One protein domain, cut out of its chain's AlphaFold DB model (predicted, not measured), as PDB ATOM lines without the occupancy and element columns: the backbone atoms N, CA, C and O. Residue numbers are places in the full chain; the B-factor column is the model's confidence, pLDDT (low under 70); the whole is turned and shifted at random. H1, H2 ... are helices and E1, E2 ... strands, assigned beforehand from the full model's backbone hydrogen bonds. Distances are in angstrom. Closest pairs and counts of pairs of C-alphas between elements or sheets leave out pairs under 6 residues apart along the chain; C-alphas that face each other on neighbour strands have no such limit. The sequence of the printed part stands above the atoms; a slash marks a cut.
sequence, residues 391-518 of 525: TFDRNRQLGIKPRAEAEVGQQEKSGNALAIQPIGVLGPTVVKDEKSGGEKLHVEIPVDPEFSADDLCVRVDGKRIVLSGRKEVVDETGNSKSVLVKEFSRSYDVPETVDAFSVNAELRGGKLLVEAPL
ATOM      1  N   THR A 391       7.703  10.143 100.107       93.12
ATOM      2  CA  THR A 391       8.728  10.698 100.996       93.12
ATOM      3  C   THR A 391       8.322  10.491 102.457       93.12
ATOM      4  O   THR A 391       7.189  10.109 102.749       93.12
ATOM      5  N   PHE A 392       9.231  10.743 103.386       92.44
ATOM      6  CA  PHE A 392       8.976  10.793 104.820       92.44
ATOM      7  C   PHE A 392       9.331  12.173 105.370       92.44
ATOM      8  O   PHE A 392      10.325  12.775 104.977       92.44
ATOM      9  N   ASP A 393       8.560  12.707 106.308       89.12
ATOM     10  CA  ASP A 393       8.991  13.922 107.007       89.12
ATOM     11  C   ASP A 393      10.083  13.621 108.058       89.12
ATOM     12  O   ASP A 393      10.531  12.486 108.220       89.12
ATOM     13  N   ARG A 394      10.522  14.646 108.801       82.81
ATOM     14  CA  ARG A 394      11.508  14.493 109.891       82.81
ATOM     15  C   ARG A 394      11.020  13.613 111.045       82.81
ATOM     16  O   ARG A 394      11.834  13.115 111.821       82.81
ATOM     17  N   ASN A 395       9.705  13.445 111.171       85.50
ATOM     18  CA  ASN A 395       9.084  12.570 112.156       85.50
ATOM     19  C   ASN A 395       8.907  11.147 111.612       85.50
ATOM     20  O   ASN A 395       8.305  10.316 112.287       85.50
ATOM     21  N   ARG A 396       9.450  10.857 110.418       89.81
ATOM     22  CA  ARG A 396       9.349   9.571 109.718       89.81
ATOM     23  C   ARG A 396       7.915   9.209 109.327       89.81
ATOM     24  O   ARG A 396       7.626   8.036 109.107       89.81
ATOM     25  N   GLN A 397       7.034  10.201 109.219       91.69
ATOM     26  CA  GLN A 397       5.658  10.008 108.781       91.69
ATOM     27  C   GLN A 397       5.588  10.062 107.261       91.69
ATOM     28  O   GLN A 397       6.223  10.910 106.629       91.69
ATOM     29  N   LEU A 398       4.809   9.150 106.684       94.50
ATOM     30  CA  LEU A 398       4.607   9.061 105.244       94.50
ATOM     31  C   LEU A 398       4.052  10.379 104.696       94.50
ATOM     32  O   LEU A 398       3.096  10.944 105.231       94.50
ATOM     33  N   GLY A 399       4.624  10.823 103.585       95.00
ATOM     34  CA  GLY A 399       4.138  11.949 102.818       95.00
ATOM     35  C   GLY A 399       4.215  11.718 101.321       95.00
ATOM     36  O   GLY A 399       4.964  10.877 100.820       95.00
ATOM     37  N   ILE A 400       3.411  12.499 100.615       95.44
ATOM     38  CA  ILE A 400       3.325  12.522  99.167       95.44
ATOM     39  C   ILE A 400       4.015  13.785  98.670       95.44
ATOM     40  O   ILE A 400       3.623  14.911  98.992       95.44
ATOM     41  N   LYS A 401       5.065  13.585  97.884       94.38
ATOM     42  CA  LYS A 401       5.742  14.628  97.133       94.38
ATOM     43  C   LYS A 401       4.860  15.026  95.941       94.38
ATOM     44  O   LYS A 401       4.506  14.154  95.140       94.38
ATOM     45  N   PRO A 402       4.503  16.313  95.796       94.81
ATOM     46  CA  PRO A 402       3.731  16.775  94.652       94.81
ATOM     47  C   PRO A 402       4.469  16.534  93.335       94.81
ATOM     48  O   PRO A 402       5.690  16.678  93.264       94.81
ATOM     49  N   ARG A 403       3.730  16.235  92.265       92.31
ATOM     50  CA  ARG A 403       4.292  16.243  90.910       92.31
ATOM     51  C   ARG A 403       4.540  17.672  90.451       92.31
ATOM     52  O   ARG A 403       3.719  18.564  90.691       92.31
ATOM     53  N   ALA A 404       5.659  17.882  89.768       89.31
ATOM     54  CA  ALA A 404       5.969  19.172  89.170       89.31
ATOM     55  C   ALA A 404       5.163  19.383  87.879       89.31
ATOM     56  O   ALA A 404       4.913  18.444  87.126       89.31
ATOM     57  N   GLU A 405       4.831  20.635  87.566       80.44
ATOM     58  CA  GLU A 405       4.071  21.014  86.365       80.44
ATOM     59  C   GLU A 405       4.647  20.430  85.055       80.44
ATOM     60  O   GLU A 405       3.904  20.004  84.170       80.44
ATOM     61  N   ALA A 406       5.977  20.321  84.950       74.69
ATOM     62  CA  ALA A 406       6.654  19.744  83.787       74.69
ATOM     63  C   ALA A 406       6.397  18.232  83.595       74.69
ATOM     64  O   ALA A 406       6.461  17.735  82.468       74.69
ATOM     65  N   GLU A 407       6.117  17.500  84.675       73.38
ATOM     66  CA  GLU A 407       5.854  16.056  84.657       73.38
ATOM     67  C   GLU A 407       4.395  15.762  84.288       73.38
ATOM     68  O   GLU A 407       4.115  14.817  83.543       73.38
ATOM     69  N   VAL A 408       3.475  16.626  84.725       63.03
ATOM     70  CA  VAL A 408       2.037  16.527  84.434       63.03
ATOM     71  C   VAL A 408       1.786  16.564  82.918       63.03
ATOM     72  O   VAL A 408       1.103  15.693  82.377       63.03
ATOM     73  N   GLY A 409       2.446  17.475  82.194       56.41
ATOM     74  CA  GLY A 409       2.318  17.586  80.732       56.41
ATOM     75  C   GLY A 409       2.877  16.399  79.925       56.41
ATOM     76  O   GLY A 409       2.567  16.253  78.739       56.41
ATOM     77  N   GLN A 410       3.699  15.530  80.530       55.06
ATOM     78  CA  GLN A 410       4.171  14.288  79.896       55.06
ATOM     79  C   GLN A 410       3.194  13.122  80.117       55.06
ATOM     80  O   GLN A 410       3.027  12.293  79.220       55.06
ATOM     81  N   GLN A 411       2.509  13.072  81.265       52.72
ATOM     82  CA  GLN A 411       1.498  12.051  81.569       52.72
ATOM     83  C   GLN A 411       0.192  12.241  80.784       52.72
ATOM     84  O   GLN A 411      -0.402  11.243  80.369       52.72
ATOM     85  N   GLU A 412      -0.193  13.482  80.467       50.25
ATOM     86  CA  GLU A 412      -1.349  13.782  79.605       50.25
ATOM     87  C   GLU A 412      -1.217  13.183  78.194       50.25
ATOM     88  O   GLU A 412      -2.203  12.756  77.597       50.25
ATOM     89  N   LYS A 413       0.011  13.063  77.669       45.72
ATOM     90  CA  LYS A 413       0.279  12.444  76.355       45.72
ATOM     91  C   LYS A 413       0.245  10.914  76.379       45.72
ATOM     92  O   LYS A 413       0.138  10.296  75.325       45.72
ATOM     93  N   SER A 414       0.350  10.315  77.566       47.22
ATOM     94  CA  SER A 414       0.371   8.861  77.779       47.22
ATOM     95  C   SER A 414      -1.003   8.297  78.187       47.22
ATOM     96  O   SER A 414      -1.182   7.086  78.246       47.22
ATOM     97  N   GLY A 415      -1.997   9.159  78.452       44.88
ATOM     98  CA  GLY A 415      -3.386   8.760  78.721       44.88
ATOM     99  C   GLY A 415      -3.671   8.198  80.123       44.88
ATOM    100  O   GLY A 415      -4.791   7.759  80.369       44.88
ATOM    101  N   ASN A 416      -2.706   8.221  81.051       46.47
ATOM    102  CA  ASN A 416      -2.808   7.489  82.326       46.47
ATOM    103  C   ASN A 416      -3.278   8.308  83.547       46.47
ATOM    104  O   ASN A 416      -3.634   7.708  84.557       46.47
ATOM    105  N   ALA A 417      -3.345   9.641  83.482       54.81
ATOM    106  CA  ALA A 417      -4.016  10.483  84.482       54.81
ATOM    107  C   ALA A 417      -4.240  11.892  83.906       54.81
ATOM    108  O   ALA A 417      -3.370  12.414  83.214       54.81
ATOM    109  N   LEU A 418      -5.405  12.491  84.171       62.72
ATOM    110  CA  LEU A 418      -5.686  13.887  83.817       62.72
ATOM    111  C   LEU A 418      -5.115  14.790  84.914       62.72
ATOM    112  O   LEU A 418      -5.279  14.460  86.090       62.72
ATOM    113  N   ALA A 419      -4.491  15.905  84.527       79.25
ATOM    114  CA  ALA A 419      -4.057  16.944  85.455       79.25
ATOM    115  C   ALA A 419      -5.213  17.402  86.350       79.25
ATOM    116  O   ALA A 419      -6.352  17.540  85.878       79.25
ATOM    117  N   ILE A 420      -4.916  17.684  87.619       88.00
ATOM    118  CA  ILE A 420      -5.909  18.227  88.544       88.00
ATOM    119  C   ILE A 420      -6.304  19.624  88.048       88.00
ATOM    120  O   ILE A 420      -5.455  20.486  87.792       88.00
ATOM    121  N   GLN A 421      -7.608  19.847  87.875       88.06
ATOM    122  CA  GLN A 421      -8.128  21.142  87.444       88.06
ATOM    123  C   GLN A 421      -8.414  22.022  88.665       88.06
ATOM    124  O   GLN A 421      -9.120  21.571  89.566       88.06
ATOM    125  N   PRO A 422      -7.905  23.267  88.704       91.25
ATOM    126  CA  PRO A 422      -8.288  24.225  89.733       91.25
ATOM    127  C   PRO A 422      -9.783  24.553  89.659       91.25
ATOM    128  O   PRO A 422     -10.334  24.769  88.578       91.25
ATOM    129  N   ILE A 423     -10.412  24.661  90.821       92.69
ATOM    130  CA  ILE A 423     -11.803  25.067  91.037       92.69
ATOM    131  C   ILE A 423     -11.882  26.562  91.399       92.69
ATOM    132  O   ILE A 423     -12.912  27.206  91.214       92.69
ATOM    133  N   GLY A 424     -10.780  27.141  91.881       92.62
ATOM    134  CA  GLY A 424     -10.670  28.536  92.297       92.62
ATOM    135  C   GLY A 424     -11.045  28.787  93.758       92.62
ATOM    136  O   GLY A 424     -11.068  29.944  94.178       92.62
ATOM    137  N   VAL A 425     -11.310  27.735  94.537       93.62
ATOM    138  CA  VAL A 425     -11.629  27.821  95.969       93.62
ATOM    139  C   VAL A 425     -10.401  27.414  96.773       93.62
ATOM    140  O   VAL A 425      -9.916  26.295  96.639       93.62
ATOM    141  N   LEU A 426      -9.891  28.328  97.599       94.94
ATOM    142  CA  LEU A 426      -8.750  28.044  98.468       94.94
ATOM    143  C   LEU A 426      -9.165  27.170  99.654       94.94
ATOM    144  O   LEU A 426     -10.215  27.383 100.258       94.94
ATOM    145  N   GLY A 427      -8.285  26.246 100.026       94.88
ATOM    146  CA  GLY A 427      -8.497  25.302 101.114       94.88
ATOM    147  C   GLY A 427      -9.314  24.068 100.711       94.88
ATOM    148  O   GLY A 427      -9.555  23.831  99.525       94.88
ATOM    149  N   PRO A 428      -9.684  23.231 101.695       94.94
ATOM    150  CA  PRO A 428     -10.399  21.983 101.452       94.94
ATOM    151  C   PRO A 428     -11.835  22.184 100.972       94.94
ATOM    152  O   PRO A 428     -12.607  22.931 101.565       94.94
ATOM    153  N   THR A 429     -12.214  21.444  99.936       95.06
ATOM    154  CA  THR A 429     -13.563  21.387  99.366       95.06
ATOM    155  C   THR A 429     -13.905  19.937  99.031       95.06
ATOM    156  O   THR A 429     -13.045  19.178  98.589       95.06
ATOM    157  N   VAL A 430     -15.157  19.529  99.227       93.88
ATOM    158  CA  VAL A 430     -15.644  18.216  98.778       93.88
ATOM    159  C   VAL A 430     -16.324  18.380  97.431       93.88
ATOM    160  O   VAL A 430     -17.198  19.233  97.272       93.88
ATOM    161  N   VAL A 431     -15.917  17.570  96.461       92.50
ATOM    162  CA  VAL A 431     -16.436  17.616  95.093       92.50
ATOM    163  C   VAL A 431     -16.859  16.233  94.635       92.50
ATOM    164  O   VAL A 431     -16.356  15.221  95.120       92.50
ATOM    165  N   LYS A 432     -17.788  16.176  93.681       89.06
ATOM    166  CA  LYS A 432     -18.185  14.906  93.074       89.06
ATOM    167  C   LYS A 432     -17.071  14.410  92.163       89.06
ATOM    168  O   LYS A 432     -16.563  15.157  91.329       89.06
ATOM    169  N   ASP A 433     -16.694  13.156  92.328       82.81
ATOM    170  CA  ASP A 433     -15.772  12.486  91.433       82.81
ATOM    171  C   ASP A 433     -16.535  11.967  90.214       82.81
ATOM    172  O   ASP A 433     -17.335  11.039  90.302       82.81
ATOM    173  N   GLU A 434     -16.268  12.558  89.054       77.94
ATOM    174  CA  GLU A 434     -16.892  12.166  87.789       77.94
ATOM    175  C   GLU A 434     -16.566  10.718  87.393       77.94
ATOM    176  O   GLU A 434     -17.337  10.096  86.665       77.94
ATOM    177  N   LYS A 435     -15.438  10.167  87.869       73.94
ATOM    178  CA  LYS A 435     -14.984   8.817  87.505       73.94
ATOM    179  C   LYS A 435     -15.647   7.729  88.339       73.94
ATOM    180  O   LYS A 435     -16.092   6.729  87.782       73.94
ATOM    181  N   SER A 436     -15.683   7.897  89.660       71.88
ATOM    182  CA  SER A 436     -16.284   6.915  90.574       71.88
ATOM    183  C   SER A 436     -17.758   7.184  90.881       71.88
ATOM    184  O   SER A 436     -18.438   6.306  91.407       71.88
ATOM    185  N   GLY A 437     -18.263   8.386  90.583       74.75
ATOM    186  CA  GLY A 437     -19.575   8.855  91.031       74.75
ATOM    187  C   GLY A 437     -19.645   9.169  92.533       74.75
ATOM    188  O   GLY A 437     -20.710   9.560  93.010       74.75
ATOM    189  N   GLY A 438     -18.543   8.991  93.273       82.38
ATOM    190  CA  GLY A 438     -18.433   9.274  94.705       82.38
ATOM    191  C   GLY A 438     -18.070  10.728  95.011       82.38
ATOM    192  O   GLY A 438     -18.095  11.594  94.139       82.38
ATOM    193  N   GLU A 439     -17.712  11.001  96.264       88.81
ATOM    194  CA  GLU A 439     -17.156  12.289  96.685       88.81
ATOM    195  C   GLU A 439     -15.638  12.173  96.868       88.81
ATOM    196  O   GLU A 439     -15.123  11.177  97.383       88.81
ATOM    197  N   LYS A 440     -14.915  13.214  96.462       92.38
ATOM    198  CA  LYS A 440     -13.478  13.351  96.680       92.38
ATOM    199  C   LYS A 440     -13.172  14.674  97.366       92.38
ATOM    200  O   LYS A 440     -13.843  15.685  97.154       92.38
ATOM    201  N   LEU A 441     -12.130  14.655  98.176       94.81
ATOM    202  CA  LEU A 441     -11.485  15.845  98.692       94.81
ATOM    203  C   LEU A 441     -10.729  16.534  97.552       94.81
ATOM    204  O   LEU A 441      -9.997  15.875  96.818       94.81
ATOM    205  N   HIS A 442     -10.882  17.849  97.440       95.69
ATOM    206  CA  HIS A 442     -10.085  18.737  96.602       95.69
ATOM    207  C   HIS A 442      -9.536  19.867  97.477       95.69
ATOM    208  O   HIS A 442     -10.290  20.488  98.222       95.69
ATOM    209  N   VAL A 443      -8.236  20.147  97.418       96.50
ATOM    210  CA  VAL A 443      -7.599  21.197  98.224       96.50
ATOM    211  C   VAL A 443      -6.728  22.073  97.333       96.50
ATOM    212  O   VAL A 443      -5.817  21.561  96.684       96.50
ATOM    213  N   GLU A 444      -6.956  23.390  97.349       96.94
ATOM    214  CA  GLU A 444      -6.047  24.363  96.726       96.94
ATOM    215  C   GLU A 444      -5.281  25.160  97.777       96.94
ATOM    216  O   GLU A 444      -5.874  25.845  98.613       96.94
ATOM    217  N   ILE A 445      -3.951  25.128  97.712       96.62
ATOM    218  CA  ILE A 445      -3.090  25.815  98.676       96.62
ATOM    219  C   ILE A 445      -2.098  26.715  97.933       96.62
ATOM    220  O   ILE A 445      -1.336  26.215  97.106       96.62
ATOM    221  N   PRO A 446      -2.044  28.031  98.218       96.00
ATOM    222  CA  PRO A 446      -1.001  28.889  97.670       96.00
ATOM    223  C   PRO A 446       0.354  28.529  98.288       96.00
ATOM    224  O   PRO A 446       0.490  28.452  99.518       96.00
ATOM    225  N   VAL A 447       1.350  28.337  97.429       95.88
ATOM    226  CA  VAL A 447       2.727  28.017  97.811       95.88
ATOM    227  C   VAL A 447       3.618  29.206  97.478       95.88
ATOM    228  O   VAL A 447       3.466  29.830  96.429       95.88
ATOM    229  N   ASP A 448       4.534  29.538  98.386       94.38
ATOM    230  CA  ASP A 448       5.529  30.573  98.118       94.38
ATOM    231  C   ASP A 448       6.416  30.137  96.930       94.38
ATOM    232  O   ASP A 448       6.923  29.011  96.951       94.38
ATOM    233  N   PRO A 449       6.617  30.989  95.902       92.00
ATOM    234  CA  PRO A 449       7.450  30.680  94.739       92.00
ATOM    235  C   PRO A 449       8.873  30.208  95.061       92.00
ATOM    236  O   PRO A 449       9.538  29.641  94.193       92.00
ATOM    237  N   GLU A 450       9.372  30.450  96.276       92.00
ATOM    238  CA  GLU A 450      10.673  29.946  96.698       92.00
ATOM    239  C   GLU A 450      10.724  28.422  96.888       92.00
ATOM    240  O   GLU A 450      11.826  27.867  96.836       92.00
ATOM    241  N   PHE A 451       9.582  27.747  97.069       94.56
ATOM    242  CA  PHE A 451       9.485  26.291  97.211       94.56
ATOM    243  C   PHE A 451       9.070  25.631  95.893       94.56
ATOM    244  O   PHE A 451       8.042  25.950  95.296       94.56
ATOM    245  N   SER A 452       9.871  24.667  95.454       94.31
ATOM    246  CA  SER A 452       9.569  23.786  94.328       94.31
ATOM    247  C   SER A 452       8.822  22.535  94.794       94.31
ATOM    248  O   SER A 452       8.751  22.256  95.986       94.31
ATOM    249  N   ALA A 453       8.300  21.734  93.862       93.75
ATOM    250  CA  ALA A 453       7.631  20.473  94.193       93.75
ATOM    251  C   ALA A 453       8.535  19.505  94.988       93.75
ATOM    252  O   ALA A 453       8.046  18.764  95.836       93.75
ATOM    253  N   ASP A 454       9.852  19.565  94.767       91.56
ATOM    254  CA  ASP A 454      10.860  18.777  95.486       91.56
ATOM    255  C   ASP A 454      11.026  19.191  96.950       91.56
ATOM    256  O   ASP A 454      11.439  18.373  97.771       91.56
ATOM    257  N   ASP A 455      10.681  20.436  97.271       93.12
ATOM    258  CA  ASP A 455      10.777  20.986  98.618       93.12
ATOM    259  C   ASP A 455       9.497  20.729  99.438       93.12
ATOM    260  O   ASP A 455       9.466  21.058 100.623       93.12
ATOM    261  N   LEU A 456       8.432  20.186  98.829       94.88
ATOM    262  CA  LEU A 456       7.103  20.042  99.432       94.88
ATOM    263  C   LEU A 456       6.759  18.593  99.794       94.88
ATOM    264  O   LEU A 456       7.134  17.639  99.115       94.88
ATOM    265  N   CYS A 457       5.949  18.445 100.839       95.12
ATOM    266  CA  CYS A 457       5.435  17.168 101.316       95.12
ATOM    267  C   CYS A 457       4.000  17.331 101.840       95.12
ATOM    268  O   CYS A 457       3.742  18.167 102.714       95.12
ATOM    269  N   VAL A 458       3.075  16.530 101.303       97.00
ATOM    270  CA  VAL A 458       1.662  16.461 101.707       97.00
ATOM    271  C   VAL A 458       1.438  15.218 102.557       97.00
ATOM    272  O   VAL A 458       1.728  14.111 102.117       97.00
ATOM    273  N   ARG A 459       0.894  15.374 103.763       95.81
ATOM    274  CA  ARG A 459       0.615  14.265 104.688       95.81
ATOM    275  C   ARG A 459      -0.846  14.250 105.106       95.81
ATOM    276  O   ARG A 459      -1.505  15.291 105.116       95.81
ATOM    277  N   VAL A 460      -1.326  13.072 105.488       94.12
ATOM    278  CA  VAL A 460      -2.645  12.877 106.100       94.12
ATOM    279  C   VAL A 460      -2.440  12.597 107.585       94.12
ATOM    280  O   VAL A 460      -1.729  11.660 107.941       94.12
ATOM    281  N   ASP A 461      -3.053  13.404 108.448       91.50
ATOM    282  CA  ASP A 461      -3.038  13.229 109.906       91.50
ATOM    283  C   ASP A 461      -4.485  13.213 110.407       91.50
ATOM    284  O   ASP A 461      -5.111  14.258 110.598       91.50
ATOM    285  N   GLY A 462      -5.068  12.017 110.507       88.38
ATOM    286  CA  GLY A 462      -6.480  11.858 110.844       88.38
ATOM    287  C   GLY A 462      -7.379  12.618 109.864       88.38
ATOM    288  O   GLY A 462      -7.391  12.343 108.665       88.38
ATOM    289  N   LYS A 463      -8.131  13.602 110.365       90.94
ATOM    290  CA  LYS A 463      -8.991  14.489 109.559       90.94
ATOM    291  C   LYS A 463      -8.295  15.785 109.137       90.94
ATOM    292  O   LYS A 463      -8.933  16.831 109.055       90.94
ATOM    293  N   ARG A 464      -6.989  15.737 108.886       93.50
ATOM    294  CA  ARG A 464      -6.205  16.891 108.442       93.50
ATOM    295  C   ARG A 464      -5.332  16.545 107.252       93.50
ATOM    296  O   ARG A 464      -4.726  15.476 107.207       93.50
ATOM    297  N   ILE A 465      -5.225  17.493 106.327       95.62
ATOM    298  CA  ILE A 465      -4.159  17.524 105.326       95.62
ATOM    299  C   ILE A 465      -3.091  18.490 105.814       95.62
ATOM    300  O   ILE A 465      -3.373  19.659 106.079       95.62
ATOM    301  N   VAL A 466      -1.861  18.004 105.921       96.31
ATOM    302  CA  VAL A 466      -0.713  18.799 106.349       96.31
ATOM    303  C   VAL A 466       0.194  19.030 105.150       96.31
ATOM    304  O   VAL A 466       0.739  18.084 104.585       96.31
ATOM    305  N   LEU A 467       0.367  20.292 104.764       96.81
ATOM    306  CA  LEU A 467       1.382  20.710 103.807       96.81
ATOM    307  C   LEU A 467       2.613  21.186 104.567       96.81
ATOM    308  O   LEU A 467       2.544  22.156 105.320       96.81
ATOM    309  N   SER A 468       3.746  20.558 104.303       96.19
ATOM    310  CA  SER A 468       5.049  21.005 104.785       96.19
ATOM    311  C   SER A 468       5.965  21.339 103.618       96.19
ATOM    312  O   SER A 468       5.874  20.724 102.555       96.19
ATOM    313  N   GLY A 469       6.827  22.330 103.816       94.50
ATOM    314  CA  GLY A 469       7.851  22.708 102.856       94.50
ATOM    315  C   GLY A 469       9.181  22.915 103.556       94.50
ATOM    316  O   GLY A 469       9.218  23.482 104.648       94.50
ATOM    317  N   ARG A 470      10.271  22.448 102.950       91.94
ATOM    318  CA  ARG A 470      11.623  22.623 103.475       91.94
ATOM    319  C   ARG A 470      12.631  22.783 102.349       91.94
ATOM    320  O   ARG A 470      12.791  21.885 101.535       91.94
ATOM    321  N   LYS A 471      13.385  23.877 102.392       91.44
ATOM    322  CA  LYS A 471      14.437  24.190 101.429       91.44
ATOM    323  C   LYS A 471      15.720  24.584 102.143       91.44
ATOM    324  O   LYS A 471      15.722  25.457 103.010       91.44
ATOM    325  N   GLU A 472      16.821  23.945 101.766       89.06
ATOM    326  CA  GLU A 472      18.158  24.338 102.208       89.06
ATOM    327  C   GLU A 472      18.772  25.297 101.188       89.06
ATOM    328  O   GLU A 472      18.830  25.010  99.994       89.06
ATOM    329  N   VAL A 473      19.240  26.445 101.664       86.12
ATOM    330  CA  VAL A 473      19.951  27.452 100.884       86.12
ATOM    331  C   VAL A 473      21.357  27.549 101.452       86.12
ATOM    332  O   VAL A 473      21.557  27.932 102.604       86.12
ATOM    333  N   VAL A 474      22.344  27.164 100.653       83.81
ATOM    334  CA  VAL A 474      23.751  27.311 101.025       83.81
ATOM    335  C   VAL A 474      24.149  28.759 100.772       83.81
ATOM    336  O   VAL A 474      24.081  29.225  99.636       83.81
ATOM    337  N   ASP A 475      24.552  29.459 101.828       76.56
ATOM    338  CA  ASP A 475      25.119  30.796 101.735       76.56
ATOM    339  C   ASP A 475      26.650  30.685 101.704       76.56
ATOM    340  O   ASP A 475      27.291  30.215 102.653       76.56
ATOM    341  N   GLU A 476      27.222  31.077 100.567       73.50
ATOM    342  CA  GLU A 476      28.664  31.093 100.303       73.50
ATOM    343  C   GLU A 476      29.277  32.493 100.504       73.50
ATOM    344  O   GLU A 476      30.387  32.771 100.045       73.50
ATOM    345  N   THR A 477      28.577  33.402 101.193       66.31
ATOM    346  CA  THR A 477      29.066  34.763 101.441       66.31
ATOM    347  C   THR A 477      30.150  34.772 102.528       66.31
ATOM    348  O   THR A 477      29.890  34.981 103.711       66.31
ATOM    349  N   GLY A 478      31.404  34.561 102.116       65.69
ATOM    350  CA  GLY A 478      32.605  34.647 102.957       65.69
ATOM    351  C   GLY A 478      33.361  33.324 103.107       65.69
ATOM    352  O   GLY A 478      32.982  32.297 102.557       65.69
ATOM    353  N   ASN A 479      34.455  33.327 103.881       72.19
ATOM    354  CA  ASN A 479      35.314  32.150 104.115       72.19
ATOM    355  C   ASN A 479      34.650  31.070 105.010       72.19
ATOM    356  O   ASN A 479      35.328  30.265 105.645       72.19
ATOM    357  N   SER A 480      33.324  31.093 105.149       73.69
ATOM    358  CA  SER A 480      32.538  30.211 106.011       73.69
ATOM    359  C   SER A 480      31.262  29.810 105.281       73.69
ATOM    360  O   SER A 480      30.427  30.650 104.976       73.69
ATOM    361  N   LYS A 481      31.122  28.512 105.001       78.31
ATOM    362  CA  LYS A 481      29.928  27.930 104.385       78.31
ATOM    363  C   LYS A 481      28.837  27.824 105.446       78.31
ATOM    364  O   LYS A 481      28.981  27.024 106.371       78.31
ATOM    365  N   SER A 482      27.770  28.608 105.328       81.25
ATOM    366  CA  SER A 482      26.600  28.479 106.206       81.25
ATOM    367  C   SER A 482      25.416  27.904 105.426       81.25
ATOM    368  O   SER A 482      25.308  28.087 104.215       81.25
ATOM    369  N   VAL A 483      24.567  27.120 106.091       86.19
ATOM    370  CA  VAL A 483      23.366  26.529 105.482       86.19
ATOM    371  C   VAL A 483      22.159  27.158 106.157       86.19
ATOM    372  O   VAL A 483      21.914  26.923 107.338       86.19
ATOM    373  N   LEU A 484      21.418  27.967 105.409       87.81
ATOM    374  CA  LEU A 484      20.134  28.503 105.828       87.81
ATOM    375  C   LEU A 484      19.047  27.485 105.483       87.81
ATOM    376  O   LEU A 484      18.963  27.016 104.352       87.81
ATOM    377  N   VAL A 485      18.188  27.153 106.440       90.12
ATOM    378  CA  VAL A 485      17.037  26.277 106.205       90.12
ATOM    379  C   VAL A 485      15.777  27.123 106.291       90.12
ATOM    380  O   VAL A 485      15.527  27.745 107.320       90.12
ATOM    381  N   LYS A 486      14.988  27.141 105.219       91.88
ATOM    382  CA  LYS A 486      13.634  27.699 105.218       91.88
ATOM    383  C   LYS A 486      12.642  26.557 105.335       91.88
ATOM    384  O   LYS A 486      12.727  25.593 104.576       91.88
ATOM    385  N   GLU A 487      11.718  26.653 106.281       93.81
ATOM    386  CA  GLU A 487      10.715  25.618 106.509       93.81
ATOM    387  C   GLU A 487       9.366  26.205 106.915       93.81
ATOM    388  O   GLU A 487       9.295  27.258 107.548       93.81
ATOM    389  N   PHE A 488       8.292  25.514 106.543       94.69
ATOM    390  CA  PHE A 488       6.942  25.819 106.998       94.69
ATOM    391  C   PHE A 488       6.109  24.543 107.133       94.69
ATOM    392  O   PHE A 488       6.387  23.520 106.505       94.69
ATOM    393  N   SER A 489       5.046  24.628 107.930       95.12
ATOM    394  CA  SER A 489       4.018  23.599 108.047       95.12
ATOM    395  C   SER A 489       2.653  24.269 108.173       95.12
ATOM    396  O   SER A 489       2.499  25.222 108.935       95.12
ATOM    397  N   ARG A 490       1.672  23.806 107.400       95.44
ATOM    398  CA  ARG A 490       0.281  24.270 107.430       95.44
ATOM    399  C   ARG A 490      -0.641  23.065 107.497       95.44
ATOM    400  O   ARG A 490      -0.475  22.125 106.727       95.44
ATOM    401  N   SER A 491      -1.621  23.114 108.389       95.81
ATOM    402  CA  SER A 491      -2.626  22.068 108.563       95.81
ATOM    403  C   SER A 491      -3.993  22.588 108.141       95.81
ATOM    404  O   SER A 491      -4.353  23.712 108.485       95.81
ATOM    405  N   TYR A 492      -4.754  21.760 107.434       95.62
ATOM    406  CA  TYR A 492      -6.103  22.065 106.972       95.62
ATOM    407  C   TYR A 492      -7.051  20.963 107.432       95.62
ATOM    408  O   TYR A 492      -6.853  19.799 107.077       95.62
ATOM    409  N   ASP A 493      -8.067  21.320 108.219       94.25
ATOM    410  CA  ASP A 493      -9.098  20.373 108.643       94.25
ATOM    411  C   ASP A 493      -9.966  19.963 107.447       94.25
ATOM    412  O   ASP A 493     -10.378  20.791 106.633       94.25
ATOM    413  N   VAL A 494     -10.251  18.669 107.348       92.25
ATOM    414  CA  VAL A 494     -11.083  18.078 106.300       92.25
ATOM    415  C   VAL A 494     -12.295  17.380 106.920       92.25
ATOM    416  O   VAL A 494     -12.218  16.893 108.051       92.25
ATOM    417  N   PRO A 495     -13.443  17.319 106.221       87.50
ATOM    418  CA  PRO A 495     -14.661  16.736 106.792       87.50
ATOM    419  C   PRO A 495     -14.481  15.253 107.142       87.50
ATOM    420  O   PRO A 495     -15.004  14.756 108.151       87.50
ATOM    421  N   GLU A 496     -13.683  14.562 106.333       88.00
ATOM    422  CA  GLU A 496     -13.356  13.163 106.497       88.00
ATOM    423  C   GLU A 496     -11.920  12.865 106.055       88.00
ATOM    424  O   GLU A 496     -11.357  13.567 105.218       88.00
ATOM    425  N   THR A 497     -11.328  11.830 106.653       89.38
ATOM    426  CA  THR A 497      -9.997  11.346 106.290       89.38
ATOM    427  C   THR A 497      -9.969  10.694 104.904       89.38
ATOM    428  O   THR A 497     -10.999  10.320 104.336       89.38
ATOM    429  N   VAL A 498      -8.760  10.513 104.390       91.38
ATOM    430  CA  VAL A 498      -8.464   9.887 103.099       91.38
ATOM    431  C   VAL A 498      -7.321   8.887 103.285       91.38
ATOM    432  O   VAL A 498      -6.540   9.005 104.227       91.38
ATOM    433  N   ASP A 499      -7.190   7.895 102.403       90.19
ATOM    434  CA  ASP A 499      -5.999   7.031 102.412       90.19
ATOM    435  C   ASP A 499      -4.800   7.836 101.884       90.19
ATOM    436  O   ASP A 499      -4.877   8.406 100.794       90.19
ATOM    437  N   ALA A 500      -3.686   7.869 102.621       92.00
ATOM    438  CA  ALA A 500      -2.471   8.579 102.225       92.00
ATOM    439  C   ALA A 500      -1.967   8.151 100.835       92.00
ATOM    440  O   ALA A 500      -1.529   8.991 100.055       92.00
ATOM    441  N   PHE A 501      -2.100   6.868 100.480       91.56
ATOM    442  CA  PHE A 501      -1.710   6.364  99.157       91.56
ATOM    443  C   PHE A 501      -2.716   6.673  98.043       91.56
ATOM    444  O   PHE A 501      -2.408   6.468  96.870       91.56
ATOM    445  N   SER A 502      -3.909   7.157  98.391       90.56
ATOM    446  CA  SER A 502      -4.900   7.649  97.427       90.56
ATOM    447  C   SER A 502      -4.744   9.141  97.118       90.56
ATOM    448  O   SER A 502      -5.396   9.646  96.204       90.56
ATOM    449  N   VAL A 503      -3.879   9.841  97.865       93.38
ATOM    450  CA  VAL A 503      -3.614  11.267  97.682       93.38
ATOM    451  C   VAL A 503      -2.820  11.498  96.405       93.38
ATOM    452  O   VAL A 503      -1.706  11.009  96.230       93.38
ATOM    453  N   ASN A 504      -3.388  12.315  95.528       93.06
ATOM    454  CA  ASN A 504      -2.736  12.853  94.354       93.06
ATOM    455  C   ASN A 504      -2.426  14.337  94.584       93.06
ATOM    456  O   ASN A 504      -3.323  15.094  94.946       93.06
ATOM    457  N   ALA A 505      -1.182  14.760  94.366       94.81
ATOM    458  CA  ALA A 505      -0.754  16.137  94.597       94.81
ATOM    459  C   ALA A 505       0.036  16.684  93.400       94.81
ATOM    460  O   ALA A 505       0.941  16.022  92.890       94.81
ATOM    461  N   GLU A 506      -0.282  17.905  92.971       95.25
ATOM    462  CA  GLU A 506       0.343  18.581  91.830       95.25
ATOM    463  C   GLU A 506       0.629  20.047  92.165       95.25
ATOM    464  O   GLU A 506      -0.252  20.767  92.635       95.25
ATOM    465  N   LEU A 507       1.855  20.509  91.912       94.69
ATOM    466  CA  LEU A 507       2.207  21.925  92.014       94.69
ATOM    467  C   LEU A 507       2.100  22.566  90.626       94.69
ATOM    468  O   LEU A 507       2.874  22.230  89.729       94.69
ATOM    469  N   ARG A 508       1.159  23.500  90.458       91.31
ATOM    470  CA  ARG A 508       0.857  24.148  89.176       91.31
ATOM    471  C   ARG A 508       0.553  25.630  89.372       91.31
ATOM    472  O   ARG A 508      -0.301  25.992  90.177       91.31
ATOM    473  N   GLY A 509       1.245  26.501  88.636       87.75
ATOM    474  CA  GLY A 509       0.984  27.948  88.683       87.75
ATOM    475  C   GLY A 509       1.080  28.574  90.086       87.75
ATOM    476  O   GLY A 509       0.270  29.432  90.428       87.75
ATOM    477  N   GLY A 510       2.022  28.115  90.922       90.81
ATOM    478  CA  GLY A 510       2.206  28.603  92.303       90.81
ATOM    479  C   GLY A 510       1.149  28.121  93.306       90.81
ATOM    480  O   GLY A 510       1.142  28.548  94.461       90.81
ATOM    481  N   LYS A 511       0.251  27.226  92.886       94.94
ATOM    482  CA  LYS A 511      -0.724  26.569  93.752       94.94
ATOM    483  C   LYS A 511      -0.449  25.078  93.815       94.94
ATOM    484  O   LYS A 511      -0.220  24.433  92.795       94.94
ATOM    485  N   LEU A 512      -0.509  24.534  95.018       96.69
ATOM    486  CA  LEU A 512      -0.597  23.104  95.230       96.69
ATOM    487  C   LEU A 512      -2.063  22.683  95.133       96.69
ATOM    488  O   LEU A 512      -2.913  23.233  95.832       96.69
ATOM    489  N   LEU A 513      -2.327  21.698  94.285       96.62
ATOM    490  CA  LEU A 513      -3.618  21.051  94.113       96.62
ATOM    491  C   LEU A 513      -3.520  19.639  94.687       96.62
ATOM    492  O   LEU A 513      -2.605  18.896  94.329       96.62
ATOM    493  N   VAL A 514      -4.442  19.272  95.571       96.25
ATOM    494  CA  VAL A 514      -4.493  17.939  96.186       96.25
ATOM    495  C   VAL A 514      -5.870  17.336  95.964       96.25
ATOM    496  O   VAL A 514      -6.870  17.979  96.266       96.25
ATOM    497  N   GLU A 515      -5.928  16.097  95.480       95.12
ATOM    498  CA  GLU A 515      -7.166  15.328  95.369       95.12
ATOM    499  C   GLU A 515      -7.032  13.936  95.975       95.12
ATOM    500  O   GLU A 515      -6.018  13.268  95.785       95.12
ATOM    501  N   ALA A 516      -8.070  13.480  96.670       93.25
ATOM    502  CA  ALA A 516      -8.140  12.120  97.198       93.25
ATOM    503  C   ALA A 516      -9.603  11.687  97.404       93.25
ATOM    504  O   ALA A 516     -10.407  12.502  97.859       93.25
ATOM    505  N   PRO A 517      -9.981  10.433  97.106       91.88
ATOM    506  CA  PRO A 517     -11.294   9.899  97.471       91.88
ATOM    507  C   PRO A 517     -11.524   9.965  98.986       91.88
ATOM    508  O   PRO A 517     -10.626   9.636  99.764       91.88
ATOM    509  N   LEU A 518     -12.727  10.366  99.404       89.62
ATOM    510  CA  LEU A 518     -13.108  10.306 100.817       89.62
ATOM    511  C   LEU A 518     -13.308   8.856 101.257       89.62
ATOM    512  O   LEU A 518     -13.761   8.016 100.477       89.62
TER     513      LEU A 518
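AT A GLANCE: This is residues 391 to 518 of the 525 residues of the protein "Major egg antigen" of Clonorchis sinensis (UniProt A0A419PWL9). A four-stranded sheet, E2 E3 E8 E7, and a three-stranded sheet, E4 E5 E6, make a small sandwich, only partly face to face with strands crossed; the hairpin E5 and E6 reaches past it as a long arm whose tip, residues 476 to 481, sticks out. The short helix H1 grazes the larger sheet at E7. The printed part has 128 residues, with one named helix and eight named strands in the order E1 H1 E2 E3 E4 E5 E6 E7 E8; both sheets are antiparallel and the class is mostly strand. It is compact, with a radius of gyration of the C-alphas of 16.1 A, and elongated, spanning 61 by 35 by 25 A.

IN THESE COORDINATES: The larger sheet holds E2, residues 427 to 432, E3, 439 to 446 and 23.2 A long, E8, 511 to 517 and 20.1 A, and E7, 504 to 508. The other holds E4, 456 to 461, E5, 464 to 475 and 34.9 A, and E6, 482 to 493 and 36.7 A. E1, 398 to 400, begins at C-alpha (4.607, 9.061, 105.244); H1 is 405 to 411; E8 ends at C-alpha (-11.294, 9.899, 97.471).

HOW THE PARTS SIT: N 442 and O 429 of hairpin E2 and E3 are 2.8 A apart, N 443 and O 514 of E3 and E8 2.8 A, and N 506 and O 513 of hairpin E7 and E8 2.9 A. E4 E5 E6 is a meander, each strand the antiparallel neighbour of the one before, with N 459 and O 466 2.8 A apart and N 473 and O 484 2.8 A. The sheets' strands stand at 37 degrees. E1 pairs with no named strand; its closest C-alpha to E4 is Gly 399, 4.6 A from Arg 459. H1 only grazes the larger sheet with residues 405 to 408; 1 of 3 O i to N i+4 and 3 of 4 O i to N i+3 pairs are within hydrogen-bond range.

THE WHOLE: C-alphas 437 and 479, the farthest apart, are 61.0 A apart. The printed part has no cut; the link H1 to E2 is long. Residues 408 to 418 and 477 to 478 are under pLDDT 70.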